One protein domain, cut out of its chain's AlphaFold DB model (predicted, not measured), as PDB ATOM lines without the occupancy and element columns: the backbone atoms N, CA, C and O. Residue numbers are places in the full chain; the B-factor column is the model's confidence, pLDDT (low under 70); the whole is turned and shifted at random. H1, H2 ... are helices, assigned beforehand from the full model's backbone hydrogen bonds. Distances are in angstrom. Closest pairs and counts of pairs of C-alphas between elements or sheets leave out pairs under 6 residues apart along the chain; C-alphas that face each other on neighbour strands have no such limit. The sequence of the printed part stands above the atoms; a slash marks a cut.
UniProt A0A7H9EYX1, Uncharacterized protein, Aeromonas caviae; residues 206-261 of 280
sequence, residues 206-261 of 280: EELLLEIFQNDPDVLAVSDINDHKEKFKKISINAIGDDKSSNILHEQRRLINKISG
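What this domain is: This is residues 206 to 261 of the 280 residues of an uncharacterized protein of Aeromonas caviae (UniProt A0A7H9EYX1). The longest helix, H4, packs crosswise on H3, while the shorter H1 packs on residues 228 to 232 of H3. The short H2 sits beside H3, away from H4. The printed part has 56 residues, 38 of them in four named helices in the order H1, H2, H3, H4, with no named strand; the class is all helix, and the whole is compact, with a radius of gyration of the C-alphas of 10.2 A and spans of 29 by 23 by 16 A.

How they stand to each other: H4, residues 245 to 258, touches H3, residues 228 to 240, with residues 247 to 252 alone, about perpendicular at 89 degrees; their closest C-alphas, of Ser 236 and Ile 248, are 5.3 A apart. H3 is the hub. With residues 228 to 232 alone it touches H1, residues 206 to 212, about perpendicular at 74 degrees; the closest C-alphas, of Glu 206 and His 228, are 6.0 A apart. H2, residues 217 to 220, is apart from H4. In H1, H3 and H4 every O i to N i+4 pair is within hydrogen-bond range.

Where its parts are: H4 is 20.2 A long and H3 18.3 A. C-alpha 206 is at (33.333, 17.063, -46.331), C-alpha 258 at (44.594, 18.796, -36.905).

The domain as a whole: The printed part has no cut, no link is long, and no printed residue is under pLDDT 70.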
ATOM      1  N   GLU A 206      33.425  15.680 -46.809       96.06
ATOM      2  CA  GLU A 206      33.333  17.063 -46.331       96.06
ATOM      3  C   GLU A 206      32.464  17.187 -45.081       96.06
ATOM      4  O   GLU A 206      32.852  17.884 -44.144       96.06
ATOM      5  N   GLU A 207      31.309  16.511 -45.057       96.19
ATOM      6  CA  GLU A 207      30.416  16.483 -43.892       96.19
ATOM      7  C   GLU A 207      31.154  15.950 -42.662       96.19
ATOM      8  O   GLU A 207      31.166  16.604 -41.620       96.19
ATOM      9  N   LEU A 208      31.842  14.809 -42.809       96.44
ATOM     10  CA  LEU A 208      32.636  14.212 -41.736       96.44
ATOM     11  C   LEU A 208      33.643  15.213 -41.160       96.44
ATOM     12  O   LEU A 208      33.733  15.383 -39.945       96.44
ATOM     13  N   LEU A 209      34.397  15.885 -42.032       96.19
ATOM     14  CA  LEU A 209      35.444  16.808 -41.610       96.19
ATOM     15  C   LEU A 209      34.868  18.045 -40.907       96.19
ATOM     16  O   LEU A 209      35.399  18.472 -39.883       96.19
ATOM     17  N   LEU A 210      33.774  18.608 -41.423       96.12
ATOM     18  CA  LEU A 210      33.115  19.770 -40.826       96.12
ATOM     19  C   LEU A 210      32.495  19.449 -39.461       96.12
ATOM     20  O   LEU A 210      32.592  20.275 -38.559       96.12
ATOM     21  N   GLU A 211      31.900  18.266 -39.287       95.56
ATOM     22  CA  GLU A 211      31.341  17.849 -37.995       95.56
ATOM     23  C   GLU A 211      32.429  17.609 -36.939       95.56
ATOM     24  O   GLU A 211      32.279  18.050 -35.797       95.56
ATOM     25  N   ILE A 212      33.550  16.975 -37.312       95.81
ATOM     26  CA  ILE A 212      34.708  16.802 -36.414       95.81
ATOM     27  C   ILE A 212      35.198  18.164 -35.902       95.81
ATOM     28  O   ILE A 212      35.486  18.324 -34.716       95.81
ATOM     29  N   PHE A 213      35.250  19.162 -36.788       95.31
ATOM     30  CA  PHE A 213      35.742  20.507 -36.491       95.31
ATOM     31  C   PHE A 213      34.629  21.537 -36.280       95.31
ATOM     32  O   PHE A 213      34.863  22.726 -36.473       95.31
ATOM     33  N   GLN A 214      33.442  21.130 -35.822       93.44
ATOM     34  CA  GLN A 214      32.304  22.045 -35.637       93.44
ATOM     35  C   GLN A 214      32.594  23.245 -34.713       93.44
ATOM     36  O   GLN A 214      31.924  24.267 -34.811       93.44
ATOM     37  N   ASN A 215      33.595  23.129 -33.832       92.19
ATOM     38  CA  ASN A 215      34.030  24.184 -32.911       92.19
ATOM     39  C   ASN A 215      35.281  24.950 -33.390       92.19
ATOM     40  O   ASN A 215      35.756  25.837 -32.680       92.19
ATOM     41  N   ASP A 216      35.859  24.602 -34.546       93.31
ATOM     42  CA  ASP A 216      36.991  25.338 -35.116       93.31
ATOM     43  C   ASP A 216      36.517  26.734 -35.570       93.31
ATOM     44  O   ASP A 216      35.463  26.837 -36.208       93.31
ATOM     45  N   PRO A 217      37.254  27.820 -35.260       93.06
ATOM     46  CA  PRO A 217      36.838  29.181 -35.604       93.06
ATOM     47  C   PRO A 217      36.523  29.383 -37.090       93.06
ATOM     48  O   PRO A 217      35.581  30.105 -37.416       93.06
ATOM     49  N   ASP A 218      37.273  28.730 -37.984       92.38
ATOM     50  CA  ASP A 218      37.082  28.868 -39.430       92.38
ATOM     51  C   ASP A 218      35.783  28.183 -39.885       92.38
ATOM     52  O   ASP A 218      35.100  28.669 -40.786       92.38
ATOM     53  N   VAL A 219      35.417  27.071 -39.235       93.81
ATOM     54  CA  VAL A 219      34.183  26.314 -39.505       93.81
ATOM     55  C   VAL A 219      32.967  27.028 -38.913       93.81
ATOM     56  O   VAL A 219      31.931  27.133 -39.572       93.81
ATOM     57  N   LEU A 220      33.096  27.589 -37.707       94.50
ATOM     58  CA  LEU A 220      32.057  28.406 -37.075       94.50
ATOM     59  C   LEU A 220      31.734  29.660 -37.897       94.50
ATOM     60  O   LEU A 220      30.571  30.042 -38.002       94.50
ATOM     61  N   ALA A 221      32.736  30.272 -38.532       93.44
ATOM     62  CA  ALA A 221      32.551  31.451 -39.381       93.44
ATOM     63  C   ALA A 221      31.692  31.196 -40.636       93.44
ATOM     64  O   ALA A 221      31.309  32.151 -41.310       93.44
ATOM     65  N   VAL A 222      31.409  29.930 -40.961       93.81
ATOM     66  CA  VAL A 222      30.592  29.514 -42.113       93.81
ATOM     67  C   VAL A 222      29.416  28.618 -41.701       93.81
ATOM     68  O   VAL A 222      28.871  27.874 -42.520       93.81
ATOM     69  N   SER A 223      29.028  28.645 -40.419       91.00
ATOM     70  CA  SER A 223      27.988  27.762 -39.873       91.00
ATOM     71  C   SER A 223      26.595  27.996 -40.469       91.00
ATOM     72  O   SER A 223      25.757  27.103 -40.421       91.00
ATOM     73  N   ASP A 224      26.356  29.187 -41.019       91.62
ATOM     74  CA  ASP A 224      25.105  29.630 -41.645       91.62
ATOM     75  C   ASP A 224      24.895  29.079 -43.067       91.62
ATOM     76  O   ASP A 224      23.783  29.114 -43.593       91.62
ATOM     77  N   ILE A 225      25.945  28.543 -43.691       93.50
ATOM     78  CA  ILE A 225      25.870  27.905 -45.006       93.50
ATOM     79  C   ILE A 225      25.344  26.473 -44.836       93.50
ATOM     80  O   ILE A 225      25.791  25.744 -43.959       93.50
ATOM     81  N   ASN A 226      24.415  26.030 -45.686       90.56
ATOM     82  CA  ASN A 226      23.884  24.661 -45.608       90.56
ATOM     83  C   ASN A 226      24.746  23.638 -46.362       90.56
ATOM     84  O   ASN A 226      24.920  22.518 -45.895       90.56
ATOM     85  N   ASP A 227      25.275  24.007 -47.531       93.81
ATOM     86  CA  ASP A 227      26.029  23.091 -48.388       93.81
ATOM     87  C   ASP A 227      27.488  22.937 -47.922       93.81
ATOM     88  O   ASP A 227      28.208  23.920 -47.726       93.81
ATOM     89  N   HIS A 228      27.938  21.691 -47.751       93.56
ATOM     90  CA  HIS A 228      29.277  21.381 -47.243       93.56
ATOM     91  C   HIS A 228      30.402  21.798 -48.202       93.56
ATOM     92  O   HIS A 228      31.473  22.205 -47.750       93.56
ATOM     93  N   LYS A 229      30.172  21.752 -49.520       92.06
ATOM     94  CA  LYS A 229      31.167  22.173 -50.514       92.06
ATOM     95  C   LYS A 229      31.278  23.694 -50.548       92.06
ATOM     96  O   LYS A 229      32.389  24.222 -50.580       92.06
ATOM     97  N   GLU A 230      30.156  24.402 -50.456       94.31
ATOM     98  CA  GLU A 230      30.132  25.864 -50.334       94.31
ATOM     99  C   GLU A 230      30.795  26.350 -49.037       94.31
ATOM    100  O   GLU A 230      31.539  27.333 -49.071       94.31
ATOM    101  N   LYS A 231      30.639  25.630 -47.914       95.44
ATOM    102  CA  LYS A 231      31.401  25.913 -46.680       95.44
ATOM    103  C   LYS A 231      32.903  25.901 -46.939       95.44
ATOM    104  O   LYS A 231      33.592  26.858 -46.592       95.44
ATOM    105  N   PHE A 232      33.415  24.862 -47.594       95.50
ATOM    106  CA  PHE A 232      34.844  24.755 -47.889       95.50
ATOM    107  C   PHE A 232      35.349  25.804 -48.885       95.50
ATOM    108  O   PHE A 232      36.450  26.327 -48.702       95.50
ATOM    109  N   LYS A 233      34.543  26.184 -49.884       95.75
ATOM    110  CA  LYS A 233      34.851  27.340 -50.744       95.75
ATOM    111  C   LYS A 233      34.992  28.612 -49.917       95.75
ATOM    112  O   LYS A 233      35.962  29.348 -50.078       95.75
ATOM    113  N   LYS A 234      34.058  28.859 -48.995       95.88
ATOM    114  CA  LYS A 234      34.074  30.064 -48.165       95.88
ATOM    115  C   LYS A 234      35.237  30.082 -47.173       95.88
ATOM    116  O   LYS A 234      35.863  31.128 -47.023       95.88
ATOM    117  N   ILE A 235      35.572  28.941 -46.567       95.00
ATOM    118  CA  ILE A 235      36.772  28.784 -45.729       95.00
ATOM    119  C   ILE A 235      38.030  29.135 -46.538       95.00
ATOM    120  O   ILE A 235      38.837  29.944 -46.084       95.00
ATOM    121  N   SER A 236      38.161  28.613 -47.764       95.62
ATOM    122  CA  SER A 236      39.286  28.922 -48.660       95.62
ATOM    123  C   SER A 236      39.369  30.416 -48.999       95.62
ATOM    124  O   SER A 236      40.437  31.020 -48.888       95.62
ATOM    125  N   ILE A 237      38.237  31.050 -49.328       95.62
ATOM    126  CA  ILE A 237      38.182  32.493 -49.609       95.62
ATOM    127  C   ILE A 237      38.598  33.305 -48.380       95.62
ATOM    128  O   ILE A 237      39.361  34.258 -48.511       95.62
ATOM    129  N   ASN A 238      38.117  32.946 -47.191       93.69
ATOM    130  CA  ASN A 238      38.433  33.679 -45.968       93.69
ATOM    131  C   ASN A 238      39.918  33.543 -45.579       93.69
ATOM    132  O   ASN A 238      40.495  34.499 -45.066       93.69
ATOM    133  N   ALA A 239      40.536  32.385 -45.832       91.75
ATOM    134  CA  ALA A 239      41.924  32.105 -45.462       91.75
ATOM    135  C   ALA A 239      42.954  32.599 -46.496       91.75
ATOM    136  O   ALA A 239      43.988  33.152 -46.124       91.75
ATOM    137  N   ILE A 240      42.692  32.384 -47.791       92.12
ATOM    138  CA  ILE A 240      43.665  32.567 -48.887       92.12
ATOM    139  C   ILE A 240      43.208  33.647 -49.885       92.12
ATOM    140  O   ILE A 240      44.026  34.200 -50.620       92.12
ATOM    141  N   GLY A 241      41.918  33.990 -49.902       92.62
ATOM    142  CA  GLY A 241      41.349  34.974 -50.827       92.62
ATOM    143  C   GLY A 241      40.873  34.400 -52.165       92.62
ATOM    144  O   GLY A 241      40.497  35.177 -53.041       92.62
ATOM    145  N   ASP A 242      40.867  33.074 -52.347       91.62
ATOM    146  CA  ASP A 242      40.307  32.412 -53.533       91.62
ATOM    147  C   ASP A 242      39.644  31.056 -53.206       91.62
ATOM    148  O   ASP A 242      39.827  30.503 -52.121       91.62
ATOM    149  N   ASP A 243      38.859  30.526 -54.147       92.69
ATOM    150  CA  ASP A 243      38.149  29.243 -54.072       92.69
ATOM    151  C   ASP A 243      38.648  28.225 -55.114       92.69
ATOM    152  O   ASP A 243      37.910  27.341 -55.561       92.69
ATOM    153  N   LYS A 244      39.920  28.316 -55.521       93.81
ATOM    154  CA  LYS A 244      40.487  27.329 -56.450       93.81
ATOM    155  C   LYS A 244      40.474  25.947 -55.803       93.81
ATOM    156  O   LYS A 244      40.824  25.799 -54.634       93.81
ATOM    157  N   SER A 245      40.183  24.902 -56.581       90.69
ATOM    158  CA  SER A 245      40.103  23.523 -56.070       90.69
ATOM    159  C   SER A 245      41.363  23.072 -55.320       90.69
ATOM    160  O   SER A 245      41.265  22.339 -54.341       90.69
ATOM    161  N   SER A 246      42.550  23.536 -55.729       92.44
ATOM    162  CA  SER A 246      43.810  23.255 -55.027       92.44
ATOM    163  C   SER A 246      43.861  23.849 -53.620       92.44
ATOM    164  O   SER A 246      44.421  23.224 -52.721       92.44
ATOM    165  N   ASN A 247      43.284  25.036 -53.440       94.06
ATOM    166  CA  ASN A 247      43.306  25.799 -52.197       94.06
ATOM    167  C   ASN A 247      42.206  25.318 -51.250       94.06
ATOM    168  O   ASN A 247      42.471  25.096 -50.073       94.06
ATOM    169  N   ILE A 248      41.039  24.966 -51.792       94.19
ATOM    170  CA  ILE A 248      40.016  24.217 -51.054       94.19
ATOM    171  C   ILE A 248      40.607  22.920 -50.487       94.19
ATOM    172  O   ILE A 248      40.509  22.651 -49.290       94.19
ATOM    173  N   LEU A 249      41.295  22.142 -51.327       94.19
ATOM    174  CA  LEU A 249      41.935  20.898 -50.904       94.19
ATOM    175  C   LEU A 249      43.112  21.133 -49.940       94.19
ATOM    176  O   LEU A 249      43.466  20.249 -49.156       94.19
ATOM    177  N   HIS A 250      43.757  22.300 -49.995       94.31
ATOM    178  CA  HIS A 250      44.767  22.698 -49.017       94.31
ATOM    179  C   HIS A 250      44.133  22.909 -47.639       94.31
ATOM    180  O   HIS A 250      44.610  22.332 -46.662       94.31
ATOM    181  N   GLU A 251      43.021  23.641 -47.568       94.56
ATOM    182  CA  GLU A 251      42.289  23.877 -46.320       94.56
ATOM    183  C   GLU A 251      41.710  22.591 -45.728       94.56
ATOM    184  O   GLU A 251      41.841  22.338 -44.529       94.56
ATOM    185  N   GLN A 252      41.162  21.715 -46.571       95.81
ATOM    186  CA  GLN A 252      40.725  20.387 -46.143       95.81
ATOM    187  C   GLN A 252      41.889  19.589 -45.539       95.81
ATOM    188  O   GLN A 252      41.764  19.034 -44.449       95.81
ATOM    189  N   ARG A 253      43.065  19.588 -46.183       95.31
ATOM    190  CA  ARG A 253      44.267  18.929 -45.643       95.31
ATOM    191  C   ARG A 253      44.755  19.553 -44.341       95.31
ATOM    192  O   ARG A 253      45.194  18.820 -43.454       95.31
ATOM    193  N   ARG A 254      44.671  20.877 -44.200       94.75
ATOM    194  CA  ARG A 254      44.992  21.575 -42.949       94.75
ATOM    195  C   ARG A 254      44.120  21.050 -41.809       94.75
ATOM    196  O   ARG A 254      44.674  20.685 -40.775       94.75
ATOM    197  N   LEU A 255      42.802  20.957 -42.002       95.00
ATOM    198  CA  LEU A 255      41.890  20.395 -40.998       95.00
ATOM    199  C   LEU A 255      42.180  18.914 -40.730       95.00
ATOM    200  O   LEU A 255      42.334  18.531 -39.574       95.00
ATOM    201  N   ILE A 256      42.370  18.094 -41.768       96.00
ATOM    202  CA  ILE A 256      42.725  16.673 -41.605       96.00
ATOM    203  C   ILE A 256      43.959  16.522 -40.717       96.00
ATOM    204  O   ILE A 256      43.970  15.689 -39.816       96.00
ATOM    205  N   ASN A 257      44.989  17.347 -40.906       94.19
ATOM    206  CA  ASN A 257      46.202  17.282 -40.096       94.19
ATOM    207  C   ASN A 257      45.974  17.636 -38.618       94.19
ATOM    208  O   ASN A 257      46.684  17.087 -37.778       94.19
ATOM    209  N   LYS A 258      44.964  18.453 -38.290       94.00
ATOM    210  CA  LYS A 258      44.594  18.796 -36.905       94.00
ATOM    211  C   LYS A 258      43.882  17.672 -36.146       94.00
ATOM    212  O   LYS A 258      43.796  17.768 -34.928       94.00
ATOM    213  N   ILE A 259      43.369  16.641 -36.830       94.19
ATOM    214  CA  ILE A 259      42.623  15.549 -36.176       94.19
ATOM    215  C   ILE A 259      43.511  14.907 -35.109       94.19
ATOM    216  O   ILE A 259      44.615  14.449 -35.437       94.19
ATOM    217  N   SER A 260      43.016  14.898 -33.869       88.50
ATOM    218  CA  SER A 260      43.742  14.428 -32.685       88.50
ATOM    219  C   SER A 260      43.633  12.916 -32.485       88.50
ATOM    220  O   SER A 260      44.533  12.311 -31.906       88.50
ATOM    221  N   GLY A 261      42.574  12.298 -33.018       86.06
ATOM    222  CA  GLY A 261      42.368  10.851 -33.029       86.06
ATOM    223  C   GLY A 261      41.337  10.357 -32.012       86.06
ATOM    224  O   GLY A 261      40.957   9.190 -32.080       86.06
TER     225      GLY A 261